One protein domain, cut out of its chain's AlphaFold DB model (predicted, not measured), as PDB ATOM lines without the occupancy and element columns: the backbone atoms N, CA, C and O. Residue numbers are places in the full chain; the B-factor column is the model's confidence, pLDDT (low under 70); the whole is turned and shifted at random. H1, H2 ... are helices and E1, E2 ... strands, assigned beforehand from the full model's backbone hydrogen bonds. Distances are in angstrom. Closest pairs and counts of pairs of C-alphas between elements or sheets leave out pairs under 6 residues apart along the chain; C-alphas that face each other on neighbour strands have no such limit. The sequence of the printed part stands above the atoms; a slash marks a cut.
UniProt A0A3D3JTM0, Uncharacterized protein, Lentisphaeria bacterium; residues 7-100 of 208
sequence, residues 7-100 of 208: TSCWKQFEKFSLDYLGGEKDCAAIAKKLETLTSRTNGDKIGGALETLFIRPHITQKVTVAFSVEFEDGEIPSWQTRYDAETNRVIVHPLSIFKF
ATOM      1  N   THR A   7      24.077 -44.600  -0.067       89.25
ATOM      2  CA  THR A   7      23.010 -43.635  -0.360       89.25
ATOM      3  C   THR A   7      22.632 -42.785   0.855       89.25
ATOM      4  O   THR A   7      22.455 -41.578   0.725       89.25
ATOM      5  N   SER A   8      22.522 -43.387   2.046       91.44
ATOM      6  CA  SER A   8      22.176 -42.649   3.271       91.44
ATOM      7  C   SER A   8      23.289 -41.714   3.753       91.44
ATOM      8  O   SER A   8      22.993 -40.626   4.246       91.44
ATOM      9  N   CYS A   9      24.557 -42.116   3.608       93.50
ATOM     10  CA  CYS A   9      25.699 -41.267   3.945       93.50
ATOM     11  C   CYS A   9      25.861 -40.147   2.920       93.50
ATOM     12  O   CYS A   9      26.040 -38.994   3.297       93.50
ATOM     13  N   TRP A  10      25.722 -40.469   1.634       96.00
ATOM     14  CA  TRP A  10      25.881 -39.513   0.545       96.00
ATOM     15  C   TRP A  10      24.843 -38.395   0.594       96.00
ATOM     16  O   TRP A  10      25.210 -37.237   0.460       96.00
ATOM     17  N   LYS A  11      23.579 -38.703   0.913       95.31
ATOM     18  CA  LYS A  11      22.545 -37.676   1.146       95.31
ATOM     19  C   LYS A  11      22.871 -36.739   2.315       95.31
ATOM     20  O   LYS A  11      22.492 -35.573   2.292       95.31
ATOM     21  N   GLN A  12      23.539 -37.238   3.358       95.88
ATOM     22  CA  GLN A  12      23.967 -36.394   4.479       95.88
ATOM     23  C   GLN A  12      25.162 -35.520   4.100       95.88
ATOM     24  O   GLN A  12      25.175 -34.351   4.471       95.88
ATOM     25  N   PHE A  13      26.123 -36.062   3.344       97.19
ATOM     26  CA  PHE A  13      27.198 -35.256   2.769       97.19
ATOM     27  C   PHE A  13      26.630 -34.166   1.865       97.19
ATOM     28  O   PHE A  13      26.971 -33.012   2.059       97.19
ATOM     29  N   GLU A  14      25.706 -34.511   0.967       96.62
ATOM     30  CA  GLU A  14      25.036 -33.561   0.073       96.62
ATOM     31  C   GLU A  14      24.414 -32.413   0.855       96.62
ATOM     32  O   GLU A  14      24.738 -31.258   0.607       96.62
ATOM     33  N   LYS A  15      23.592 -32.732   1.861       95.88
ATOM     34  CA  LYS A  15      22.975 -31.717   2.710       95.88
ATOM     35  C   LYS A  15      24.023 -30.799   3.345       95.88
ATOM     36  O   LYS A  15      23.987 -29.598   3.127       95.88
ATOM     37  N   PHE A  16      24.966 -31.354   4.106       96.31
ATOM     38  CA  PHE A  16      25.923 -30.529   4.847       96.31
ATOM     39  C   PHE A  16      26.883 -29.766   3.933       96.31
ATOM     40  O   PHE A  16      27.271 -28.650   4.257       96.31
ATOM     41  N   SER A  17      27.262 -30.329   2.787       96.31
ATOM     42  CA  SER A  17      28.089 -29.626   1.810       96.31
ATOM     43  C   SER A  17      27.334 -28.472   1.157       96.31
ATOM     44  O   SER A  17      27.915 -27.406   0.994       96.31
ATOM     45  N   LEU A  18      26.051 -28.639   0.826       94.50
ATOM     46  CA  LEU A  18      25.237 -27.547   0.289       94.50
ATOM     47  C   LEU A  18      24.974 -26.456   1.334       94.50
ATOM     48  O   LEU A  18      25.107 -25.283   0.998       94.50
ATOM     49  N   ASP A  19      24.695 -26.829   2.587       94.75
ATOM     50  CA  ASP A  19      24.549 -25.877   3.700       94.75
ATOM     51  C   ASP A  19      25.851 -25.054   3.877       94.75
ATOM     52  O   ASP A  19      25.813 -23.832   4.028       94.75
ATOM     53  N   TYR A  20      27.022 -25.704   3.781       94.81
ATOM     54  CA  TYR A  20      28.329 -25.032   3.849       94.81
ATOM     55  C   TYR A  20      28.552 -24.074   2.670       94.81
ATOM     56  O   TYR A  20      28.920 -22.916   2.858       94.81
ATOM     57  N   LEU A  21      28.323 -24.548   1.442       93.75
ATOM     58  CA  LEU A  21      28.538 -23.772   0.214       93.75
ATOM     59  C   LEU A  21      27.540 -22.615   0.065       93.75
ATOM     60  O   LEU A  21      27.854 -21.623  -0.587       93.75
ATOM     61  N   GLY A  22      26.354 -22.732   0.664       90.88
ATOM     62  CA  GLY A  22      25.338 -21.682   0.702       90.88
ATOM     63  C   GLY A  22      25.679 -20.512   1.628       90.88
ATOM     64  O   GLY A  22      24.961 -19.514   1.617       90.88
ATOM     65  N   GLY A  23      26.755 -20.611   2.416       86.06
ATOM     66  CA  GLY A  23      27.165 -19.562   3.349       86.06
ATOM     67  C   GLY A  23      26.216 -19.417   4.540       86.06
ATOM     68  O   GLY A  23      25.969 -18.300   4.998       86.06
ATOM     69  N   GLU A  24      25.647 -20.525   5.032       79.00
ATOM     70  CA  GLU A  24      24.844 -20.491   6.255       79.00
ATOM     71  C   GLU A  24      25.639 -19.911   7.439       79.00
ATOM     72  O   GLU A  24      26.860 -20.021   7.523       79.00
ATOM     73  N   LYS A  25      24.928 -19.309   8.405       71.75
ATOM     74  CA  LYS A  25      25.515 -18.535   9.519       71.75
ATOM     75  C   LYS A  25      26.459 -19.322  10.447       71.75
ATOM     76  O   LYS A  25      27.047 -18.715  11.335       71.75
ATOM     77  N   ASP A  26      26.605 -20.635  10.266       88.00
ATOM     78  CA  ASP A  26      27.415 -21.509  11.122       88.00
ATOM     79  C   ASP A  26      28.257 -22.525  10.318       88.00
ATOM     80  O   ASP A  26      28.205 -23.742  10.537       88.00
ATOM     81  N   CYS A  27      29.057 -22.029   9.366       89.12
ATOM     82  CA  CYS A  27      29.987 -22.852   8.580       89.12
ATOM     83  C   CYS A  27      30.925 -23.701   9.457       89.12
ATOM     84  O   CYS A  27      31.239 -24.834   9.095       89.12
ATOM     85  N   ALA A  28      31.328 -23.202  10.631       90.56
ATOM     86  CA  ALA A  28      32.188 -23.933  11.560       90.56
ATOM     87  C   ALA A  28      31.492 -25.177  12.146       90.56
ATOM     88  O   ALA A  28      32.074 -26.267  12.164       90.56
ATOM     89  N   ALA A  29      30.230 -25.068  12.584       93.44
ATOM     90  CA  ALA A  29      29.495 -26.244  13.043       93.44
ATOM     91  C   ALA A  29      29.193 -27.223  11.904       93.44
ATOM     92  O   ALA A  29      29.169 -28.437  12.131       93.44
ATOM     93  N   ILE A  30      28.967 -26.726  10.685       94.44
ATOM     94  CA  ILE A  30      28.762 -27.576   9.507       94.44
ATOM     95  C   ILE A  30      30.046 -28.341   9.158       94.44
ATOM     96  O   ILE A  30      29.980 -29.558   8.975       94.44
ATOM     97  N   ALA A  31      31.209 -27.685   9.167       93.06
ATOM     98  CA  ALA A  31      32.508 -28.335   8.978       93.06
ATOM     99  C   ALA A  31      32.719 -29.467   9.998       93.06
ATOM    100  O   ALA A  31      32.996 -30.606   9.626       93.06
ATOM    101  N   LYS A  32      32.420 -29.222  11.279       94.50
ATOM    102  CA  LYS A  32      32.493 -30.258  12.324       94.50
ATOM    103  C   LYS A  32      31.531 -31.435  12.089       94.50
ATOM    104  O   LYS A  32      31.851 -32.588  12.402       94.50
ATOM    105  N   LYS A  33      30.333 -31.180  11.546       95.62
ATOM    106  CA  LYS A  33      29.389 -32.245  11.151       95.62
ATOM    107  C   LYS A  33      29.943 -33.068   9.987       95.62
ATOM    108  O   LYS A  33      29.838 -34.294  10.028       95.62
ATOM    109  N   LEU A  34      30.550 -32.413   8.996       95.88
ATOM    110  CA  LEU A  34      31.219 -33.057   7.863       95.88
ATOM    111  C   LEU A  34      32.399 -33.925   8.322       95.88
ATOM    112  O   LEU A  34      32.484 -35.084   7.917       95.88
ATOM    113  N   GLU A  35      33.247 -33.435   9.228       96.06
ATOM    114  CA  GLU A  35      34.352 -34.203   9.827       96.06
ATOM    115  C   GLU A  35      33.837 -35.441  10.571       96.06
ATOM    116  O   GLU A  35      34.307 -36.564  10.365       96.06
ATOM    117  N   THR A  36      32.802 -35.258  11.395       95.94
ATOM    118  CA  THR A  36      32.176 -36.354  12.147       95.94
ATOM    119  C   THR A  36      31.594 -37.412  11.208       95.94
ATOM    120  O   THR A  36      31.742 -38.614  11.449       95.94
ATOM    121  N   LEU A  37      30.918 -36.987  10.137       95.69
ATOM    122  CA  LEU A  37      30.351 -37.886   9.132       95.69
ATOM    123  C   LEU A  37      31.446 -38.618   8.345       95.69
ATOM    124  O   LEU A  37      31.302 -39.810   8.074       95.69
ATOM    125  N   THR A  38      32.549 -37.938   8.042       95.88
ATOM    126  CA  THR A  38      33.727 -38.492   7.364       95.88
ATOM    127  C   THR A  38      34.387 -39.585   8.194       95.88
ATOM    128  O   THR A  38      34.508 -40.718   7.729       95.88
ATOM    129  N   SER A  39      34.710 -39.295   9.459       95.19
ATOM    130  CA  SER A  39      35.281 -40.271  10.399       95.19
ATOM    131  C   SER A  39      34.405 -41.524  10.512       95.19
ATOM    132  O   SER A  39      34.879 -42.655  10.402       95.19
ATOM    133  N   ARG A  40      33.089 -41.325  10.633       93.06
ATOM    134  CA  ARG A  40      32.102 -42.407  10.680       93.06
ATOM    135  C   ARG A  40      32.047 -43.225   9.390       93.06
ATOM    136  O   ARG A  40      31.994 -44.446   9.467       93.06
ATOM    137  N   THR A  41      32.057 -42.566   8.234       93.81
ATOM    138  CA  THR A  41      32.001 -43.219   6.916       93.81
ATOM    139  C   THR A  41      33.257 -44.051   6.656       93.81
ATOM    140  O   THR A  41      33.149 -45.160   6.136       93.81
ATOM    141  N   ASN A  42      34.424 -43.562   7.080       94.69
ATOM    142  CA  ASN A  42      35.690 -44.294   6.996       94.69
ATOM    143  C   ASN A  42      35.745 -45.512   7.932       94.69
ATOM    144  O   ASN A  42      36.429 -46.482   7.623       94.69
ATOM    145  N   GLY A  43      35.017 -45.486   9.053       91.50
ATOM    146  CA  GLY A  43      34.836 -46.654   9.920       91.50
ATOM    147  C   GLY A  43      33.827 -47.687   9.391       91.50
ATOM    148  O   GLY A  43      33.773 -48.807   9.899       91.50
ATOM    149  N   ASP A  44      33.023 -47.328   8.385       90.69
ATOM    150  CA  ASP A  44      32.021 -48.195   7.762       90.69
ATOM    151  C   ASP A  44      32.602 -48.957   6.544       90.69
ATOM    152  O   ASP A  44      33.715 -48.725   6.080       90.69
ATOM    153  N   LYS A  45      31.826 -49.884   5.960       91.25
ATOM    154  CA  LYS A  45      32.244 -50.681   4.781       91.25
ATOM    155  C   LYS A  45      32.128 -49.940   3.439       91.25
ATOM    156  O   LYS A  45      32.234 -50.567   2.387       91.25
ATOM    157  N   ILE A  46      31.856 -48.636   3.456       93.38
ATOM    158  CA  ILE A  46      31.549 -47.859   2.246       93.38
ATOM    159  C   ILE A  46      32.790 -47.714   1.361       93.38
ATOM    160  O   ILE A  46      32.705 -48.005   0.171       93.38
ATOM    161  N   GLY A  47      33.941 -47.349   1.939       94.62
ATOM    162  CA  GLY A  47      35.205 -47.264   1.197       94.62
ATOM    163  C   GLY A  47      35.572 -48.594   0.532       94.62
ATOM    164  O   GLY A  47      35.793 -48.646  -0.673       94.62
ATOM    165  N   GLY A  48      35.492 -49.701   1.280       95.00
ATOM    166  CA  GLY A  48      35.751 -51.040   0.737       95.00
ATOM    167  C   GLY A  48      34.773 -51.471  -0.366       95.00
ATOM    168  O   GLY A  48      35.153 -52.205  -1.279       95.00
ATOM    169  N   ALA A  49      33.519 -51.005  -0.328       94.75
ATOM    170  CA  ALA A  49      32.566 -51.242  -1.411       94.75
ATOM    171  C   ALA A  49      32.945 -50.467  -2.684       94.75
ATOM    172  O   ALA A  49      32.905 -51.043  -3.768       94.75
ATOM    173  N   LEU A  50      33.351 -49.197  -2.560       96.44
ATOM    174  CA  LEU A  50      33.822 -48.397  -3.697       96.44
ATOM    175  C   LEU A  50      35.098 -48.988  -4.310       96.44
ATOM    176  O   LEU A  50      35.169 -49.155  -5.522       96.44
ATOM    177  N   GLU A  51      36.059 -49.383  -3.472       96.00
ATOM    178  CA  GLU A  51      37.272 -50.094  -3.892       96.00
ATOM    179  C   GLU A  51      36.932 -51.349  -4.710       96.00
ATOM    180  O   GLU A  51      37.416 -51.526  -5.827       96.00
ATOM    181  N   THR A  52      36.060 -52.206  -4.168       95.62
ATOM    182  CA  THR A  52      35.705 -53.489  -4.790       95.62
ATOM    183  C   THR A  52      35.022 -53.306  -6.141       95.62
ATOM    184  O   THR A  52      35.260 -54.093  -7.055       95.62
ATOM    185  N   LEU A  53      34.153 -52.299  -6.259       95.38
ATOM    186  CA  LEU A  53      33.326 -52.099  -7.445       95.38
ATOM    187  C   LEU A  53      34.020 -51.286  -8.539       95.38
ATOM    188  O   LEU A  53      33.739 -51.531  -9.708       95.38
ATOM    189  N   PHE A  54      34.893 -50.340  -8.178       97.25
ATOM    190  CA  PHE A  54      35.418 -49.349  -9.123       97.25
ATOM    191  C   PHE A  54      36.938 -49.333  -9.257       97.25
ATOM    192  O   PHE A  54      37.423 -48.850 -10.270       97.25
ATOM    193  N   ILE A  55      37.702 -49.853  -8.290       96.94
ATOM    194  CA  ILE A  55      39.174 -49.834  -8.357       96.94
ATOM    195  C   ILE A  55      39.722 -51.218  -8.696       96.94
ATOM    196  O   ILE A  55      40.418 -51.390  -9.695       96.94
ATOM    197  N   ARG A  56      39.350 -52.229  -7.906       95.88
ATOM    198  CA  ARG A  56      39.844 -53.608  -8.044       95.88
ATOM    199  C   ARG A  56      39.640 -54.242  -9.431       95.88
ATOM    200  O   ARG A  56      40.488 -55.046  -9.816       95.88
ATOM    201  N   PRO A  57      38.569 -53.937 -10.193       95.75
ATOM    202  CA  PRO A  57      38.427 -54.465 -11.550       95.75
ATOM    203  C   PRO A  57      39.515 -53.997 -12.524       95.75
ATOM    204  O   PRO A  57      39.719 -54.646 -13.544       95.75
ATOM    205  N   HIS A  58      40.207 -52.897 -12.214       95.56
ATOM    206  CA  HIS A  58      41.181 -52.268 -13.106       95.56
ATOM    207  C   HIS A  58      42.608 -52.282 -12.547       95.56
ATOM    208  O   HIS A  58      43.564 -52.387 -13.309       95.56
ATOM    209  N   ILE A  59      42.762 -52.195 -11.222       94.50
ATOM    210  CA  ILE A  59      44.060 -52.147 -10.541       94.50
ATOM    211  C   ILE A  59      44.177 -53.359  -9.613       94.50
ATOM    212  O   ILE A  59      43.370 -53.552  -8.705       94.50
ATOM    213  N   THR A  60      45.198 -54.186  -9.843       90.81
ATOM    214  CA  THR A  60      45.455 -55.412  -9.062       90.81
ATOM    215  C   THR A  60      46.130 -55.135  -7.721       90.81
ATOM    216  O   THR A  60      45.996 -55.922  -6.782       90.81
ATOM    217  N   GLN A  61      46.858 -54.022  -7.625       92.31
ATOM    218  CA  GLN A  61      47.486 -53.558  -6.394       92.31
ATOM    219  C   GLN A  61      46.428 -53.111  -5.380       92.31
ATOM    220  O   GLN A  61      45.340 -52.658  -5.739       92.31
ATOM    221  N   LYS A  62      46.749 -53.227  -4.087       93.25
ATOM    222  CA  LYS A  62      45.825 -52.871  -3.008       93.25
ATOM    223  C   LYS A  62      45.727 -51.353  -2.843       93.25
ATOM    224  O   LYS A  62      46.432 -50.781  -2.020       93.25
ATOM    225  N   VAL A  63      44.810 -50.744  -3.582       96.56
ATOM    226  CA  VAL A  63      44.433 -49.333  -3.465       96.56
ATOM    227  C   VAL A  63      43.112 -49.250  -2.701       96.56
ATOM    228  O   VAL A  63      42.122 -49.835  -3.131       96.56
ATOM    229  N   THR A  64      43.073 -48.531  -1.579       96.50
ATOM    230  CA  THR A  64      41.838 -48.401  -0.769       96.50
ATOM    231  C   THR A  64      41.155 -47.049  -0.979       96.50
ATOM    232  O   THR A  64      41.760 -46.123  -1.513       96.50
ATOM    233  N   VAL A  65      39.889 -46.913  -0.572       97.88
ATOM    234  CA  VAL A  65      39.141 -45.644  -0.657       97.88
ATOM    235  C   VAL A  65      38.874 -45.082   0.734       97.88
ATOM    236  O   VAL A  65      38.363 -45.792   1.602       97.88
ATOM    237  N   ALA A  66      39.153 -43.794   0.916       97.50
ATOM    238  CA  ALA A  66      38.829 -43.043   2.123       97.50
ATOM    239  C   ALA A  66      38.175 -41.702   1.776       97.50
ATOM    240  O   ALA A  66      38.323 -41.183   0.675       97.50
ATOM    241  N   PHE A  67      37.451 -41.135   2.732       97.56
ATOM    242  CA  PHE A  67      36.840 -39.816   2.638       97.56
ATOM    243  C   PHE A  67      37.651 -38.816   3.468       97.56
ATOM    244  O   PHE A  67      38.095 -39.158   4.567       97.56
ATOM    245  N   SER A  68      37.812 -37.590   2.970       96.38
ATOM    246  CA  SER A  68      38.381 -36.457   3.711       96.38
ATOM    247  C   SER A  68      37.535 -35.205   3.478       96.38
ATOM    248  O   SER A  68      36.857 -35.092   2.460       96.38
ATOM    249  N   VAL A  69      37.553 -34.287   4.439       94.75
ATOM    250  CA  VAL A  69      36.971 -32.937   4.324       94.75
ATOM    251  C   VAL A  69      38.002 -31.877   4.726       94.75
ATOM    252  O   VAL A  69      37.658 -30.846   5.296       94.75
ATOM    253  N   GLU A  70      39.280 -32.198   4.518       92.81
ATOM    254  CA  GLU A  70      40.404 -31.317   4.810       92.81
ATOM    255  C   GLU A  70      40.422 -30.085   3.904       92.81
ATOM    256  O   GLU A  70      40.072 -30.139   2.729       92.81
ATOM    257  N   PHE A  71      40.868 -28.972   4.474       91.56
ATOM    258  CA  PHE A  71      41.074 -27.726   3.752       91.56
ATOM    259  C   PHE A  71      42.556 -27.590   3.401       91.56
ATOM    260  O   PHE A  71      43.419 -27.943   4.206       91.56
ATOM    261  N   GLU A  72      42.842 -27.044   2.222       91.12
ATOM    262  CA  GLU A  72      44.195 -26.710   1.768       91.12
ATOM    263  C   GLU A  72      44.345 -25.192   1.854       91.12
ATOM    264  O   GLU A  72      43.549 -24.459   1.276       91.12
ATOM    265  N   ASP A  73      45.289 -24.716   2.670       89.31
ATOM    266  CA  ASP A  73      45.501 -23.284   2.940       89.31
ATOM    267  C   ASP A  73      44.232 -22.525   3.387       89.31
ATOM    268  O   ASP A  73      44.057 -21.334   3.143       89.31
ATOM    269  N   GLY A  74      43.336 -23.227   4.092       87.25
ATOM    270  CA  GLY A  74      42.060 -22.682   4.566       87.25
ATOM    271  C   GLY A  74      40.946 -22.668   3.515       87.25
ATOM    272  O   GLY A  74      39.830 -22.246   3.822       87.25
ATOM    273  N   GLU A  75      41.205 -23.169   2.308       91.19
ATOM    274  CA  GLU A  75      40.247 -23.230   1.210       91.19
ATOM    275  C   GLU A  75      39.788 -24.660   0.901       91.19
ATOM    276  O   GLU A  75      40.418 -25.657   1.257       91.19
ATOM    277  N   ILE A  76      38.627 -24.760   0.247       93.75
ATOM    278  CA  ILE A  76      38.128 -26.037  -0.268       93.75
ATOM    279  C   ILE A  76      39.057 -26.464  -1.414       93.75
ATOM    280  O   ILE A  76      39.153 -25.706  -2.386       93.75
ATOM    281  N   PRO A  77      39.662 -27.665  -1.364       95.44
ATOM    282  CA  PRO A  77      40.584 -28.109  -2.398       95.44
ATOM    283  C   PRO A  77      39.923 -28.134  -3.779       95.44
ATOM    284  O   PRO A  77      38.733 -28.443  -3.922       95.44
ATOM    285  N   SER A  78      40.709 -27.840  -4.816       92.94
ATOM    286  CA  SER A  78      40.247 -27.839  -6.211       92.94
ATOM    287  C   SER A  78      39.950 -29.244  -6.745       92.94
ATOM    288  O   SER A  78      39.151 -29.400  -7.670       92.94
ATOM    289  N   TRP A  79      40.545 -30.275  -6.142       95.00
ATOM    290  CA  TRP A  79      40.360 -31.673  -6.511       95.00
ATOM    291  C   TRP A  79      39.139 -32.300  -5.821       95.00
ATOM    292  O   TRP A  79      38.819 -32.028  -4.667       95.00
ATOM    293  N   GLN A  80      38.449 -33.189  -6.536       97.06
ATOM    294  CA  GLN A  80      37.301 -33.952  -6.025       97.06
ATOM    295  C   GLN A  80      37.736 -35.310  -5.470       97.06
ATOM    296  O   GLN A  80      37.195 -35.808  -4.479       97.06
ATOM    297  N   THR A  81      38.731 -35.904  -6.124       97.88
ATOM    298  CA  THR A  81      39.421 -37.111  -5.687       97.88
ATOM    299  C   THR A  81      40.923 -36.922  -5.857       97.88
ATOM    300  O   THR A  81      41.357 -36.263  -6.801       97.88
ATOM    301  N   ARG A  82      41.733 -37.515  -4.982       97.00
ATOM    302  CA  ARG A  82      43.203 -37.513  -5.068       97.00
ATOM    303  C   ARG A  82      43.735 -38.898  -4.736       97.00
ATOM    304  O   ARG A  82      43.111 -39.619  -3.965       97.00
ATOM    305  N   TYR A  83      44.867 -39.279  -5.315       97.50
ATOM    306  CA  TYR A  83      45.602 -40.457  -4.867       97.50
ATOM    307  C   TYR A  83      46.723 -40.039  -3.915       97.50
ATOM    308  O   TYR A  83      47.525 -39.172  -4.249       97.50
ATOM    309  N   ASP A  84      46.749 -40.649  -2.739       96.62
ATOM    310  CA  ASP A  84      47.845 -40.581  -1.784       96.62
ATOM    311  C   ASP A  84      48.716 -41.833  -1.953       96.62
ATOM    312  O   ASP A  84      48.300 -42.952  -1.628       96.62
ATOM    313  N   ALA A  85      49.921 -41.628  -2.485       95.12
ATOM    314  CA  ALA A  85      50.890 -42.685  -2.739       95.12
ATOM    315  C   ALA A  85      51.526 -43.243  -1.457       95.12
ATOM    316  O   ALA A  85      51.917 -44.410  -1.450       95.12
ATOM    317  N   GLU A  86      51.603 -42.460  -0.377       95.44
ATOM    318  CA  GLU A  86      52.212 -42.900   0.883       95.44
ATOM    319  C   GLU A  86      51.331 -43.938   1.579       95.44
ATOM    320  O   GLU A  86      51.815 -44.953   2.083       95.44
ATOM    321  N   THR A  87      50.015 -43.711   1.568       94.94
ATOM    322  CA  THR A  87      49.049 -44.623   2.197       94.94
ATOM    323  C   THR A  87      48.360 -45.578   1.220       94.94
ATOM    324  O   THR A  87      47.620 -46.468   1.655       94.94
ATOM    325  N   ASN A  88      48.625 -45.429  -0.081       96.06
ATOM    326  CA  ASN A  88      47.991 -46.150  -1.184       96.06
ATOM    327  C   ASN A  88      46.453 -46.031  -1.147       96.06
ATOM    328  O   ASN A  88      45.703 -47.016  -1.041       96.06
ATOM    329  N   ARG A  89      45.978 -44.778  -1.146       97.19
ATOM    330  CA  ARG A  89      44.558 -44.440  -0.978       97.19
ATOM    331  C   ARG A  89      44.055 -43.482  -2.034       97.19
ATOM    332  O   ARG A  89      44.648 -42.439  -2.274       97.19
ATOM    333  N   VAL A  90      42.881 -43.775  -2.576       98.12
ATOM    334  CA  VAL A  90      42.049 -42.767  -3.229       98.12
ATOM    335  C   VAL A  90      41.257 -42.032  -2.152       98.12
ATOM    336  O   VAL A  90      40.407 -42.615  -1.474       98.12
ATOM    337  N   ILE A  91      41.545 -40.746  -1.999       98.25
ATOM    338  CA  ILE A  91      40.833 -39.823  -1.125       98.25
ATOM    339  C   ILE A  91      39.692 -39.193  -1.916       98.25
ATOM    340  O   ILE A  91      39.908 -38.609  -2.973       98.25
ATOM    341  N   VAL A  92      38.477 -39.312  -1.397       98.38
ATOM    342  CA  VAL A  92      37.260 -38.673  -1.900       98.38
ATOM    343  C   VAL A  92      36.979 -37.455  -1.032       98.38
ATOM    344  O   VAL A  92      36.890 -37.599   0.189       98.38
ATOM    345  N   HIS A  93      36.797 -36.283  -1.640       98.12
ATOM    346  CA  HIS A  93      36.482 -35.046  -0.927       98.12
ATOM    347  C   HIS A  93      35.033 -34.607  -1.194       98.12
ATOM    348  O   HIS A  93      34.765 -33.940  -2.198       98.12
ATOM    349  N   PRO A  94      34.056 -34.977  -0.336       97.31
ATOM    350  CA  PRO A  94      32.638 -34.742  -0.608       97.31
ATOM    351  C   PRO A  94      32.304 -33.270  -0.836       97.31
ATOM    352  O   PRO A  94      31.559 -32.952  -1.757       97.31
ATOM    353  N   LEU A  95      32.891 -32.364  -0.048       96.62
ATOM    354  CA  LEU A  95      32.627 -30.932  -0.176       96.62
ATOM    355  C   LEU A  95      33.080 -30.387  -1.541       96.62
ATOM    356  O   LEU A  95      32.337 -29.636  -2.171       96.62
ATOM    357  N   SER A  96      34.232 -30.834  -2.047       97.50
ATOM    358  CA  SER A  96      34.711 -30.460  -3.389       97.50
ATOM    359  C   SER A  96      33.885 -31.105  -4.490       97.50
ATOM    360  O   SER A  96      33.669 -30.480  -5.524       97.50
ATOM    361  N   ILE A  97      33.374 -32.323  -4.274       97.88
ATOM    362  CA  ILE A  97      32.444 -32.968  -5.207       97.88
ATOM    363  C   ILE A  97      31.153 -32.162  -5.319       97.88
ATOM    364  O   ILE A  97      30.727 -31.866  -6.426       97.88
ATOM    365  N   PHE A  98      30.532 -31.761  -4.209       97.56
ATOM    366  CA  PHE A  98      29.294 -30.977  -4.274       97.56
ATOM    367  C   PHE A  98      29.515 -29.554  -4.796       97.56
ATOM    368  O   PHE A  98      28.640 -29.033  -5.486       97.56
ATOM    369  N   LYS A  99      30.692 -28.961  -4.552       96.69
ATOM    370  CA  LYS A  99      31.117 -27.726  -5.226       96.69
ATOM    371  C   LYS A  99      31.166 -27.934  -6.744       96.69
ATOM    372  O   LYS A  99      30.445 -27.254  -7.462       96.69
ATOM    373  N   PHE A 100      31.883 -28.958  -7.205       96.88
ATOM    374  CA  PHE A 100      31.959 -29.327  -8.621       96.88
ATOM    375  C   PHE A 100      30.578 -29.586  -9.240       96.88
ATOM    376  O   PHE A 100      30.279 -29.055 -10.301       96.88
TER     377      PHE A 100
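Overview. This is residues 7 to 100 of the 208 residues of an uncharacterized protein of Lentisphaeria bacterium (UniProt A0A3D3JTM0). What does the model look like at first sight? A helical hairpin of H1 and H2 runs beside a small three-stranded sheet, meeting its edge strand E1 with residues 35 to 43 of H2. H3 covers part of one face of this sheet, and H4, after the last strand, packs on H1. What is it built of? The printed part has 94 residues, with four named helices and three named strands in the order H1 H2 H3 E1 E2 E3 H4; its class is mostly helix, and the mixed sheet runs E1 E3 E2. What is its outline? It is compact, with a radius of gyration of the C-alphas of 13.7 A, and elongated, with spans of 46 by 29 by 21 A.

Arrangement. How do the first helices stand? H1, residues 7 to 21, and H2, residues 27 to 43, touch as a helical hairpin, opposite ways at a shallow tilt of 23 degrees; their closest C-alphas, of Tyr 20 and Cys 27, are 5.5 A apart. How do the strands pair? E1, residues 64 to 67, is parallel to E3, residues 89 to 92, with N 66 and O 90 within hydrogen-bond range at 2.9 A. E3 and E2, residues 81 to 84, form an antiparallel hairpin, with N 91 and O 82 at 2.8 A. Which helices are on the sheet? H3, residues 46 to 55, is on one face at a height over the sheet of 7.5 A, making two layers, a helix on one face of a sheet; its closest C-alphas to E1 are those of Gly 47 and Val 65, 4.6 A apart. H2 only grazes the sheet, its closest C-alphas to E1 being those of Thr 38 and Phe 67, 5.8 A apart. Where is the last helix, and how are the helix backbones? H4, residues 94 to 100, touches H1 at a steep tilt of 62 degrees, the closest C-alphas being those of Ser 17 and Leu 95, 5.1 A apart; it is only just not on the sheet, with 4 pairs of C-alphas within 10 A. Every O i to N i+4 pair is within hydrogen-bond range in H2, H3 and H4, and 10 of 11 in H1.

Along the chain. Where does the printed part begin? H1 starts at C-alpha 7, (23.010, -43.635, -0.360), and measures 20.6 A; H2 measures 24.3 A and H3 13.2 A. Where are the strands and the end? E1 measures 10.5 A, E2 9.9 A and E3 9.3 A. H4, 9.7 A, ends at C-alpha 100, (31.959, -29.327, -8.621).

Size, cuts and confidence. How far does it reach? The two C-alphas farthest apart, of Lys 25 and Thr 60, are 45.9 A apart. Are there cuts, long links or weak places? The printed part has no cut, the link from E1 to E2 is long with 13 residues, and no printed residue is under 70 in pLDDT.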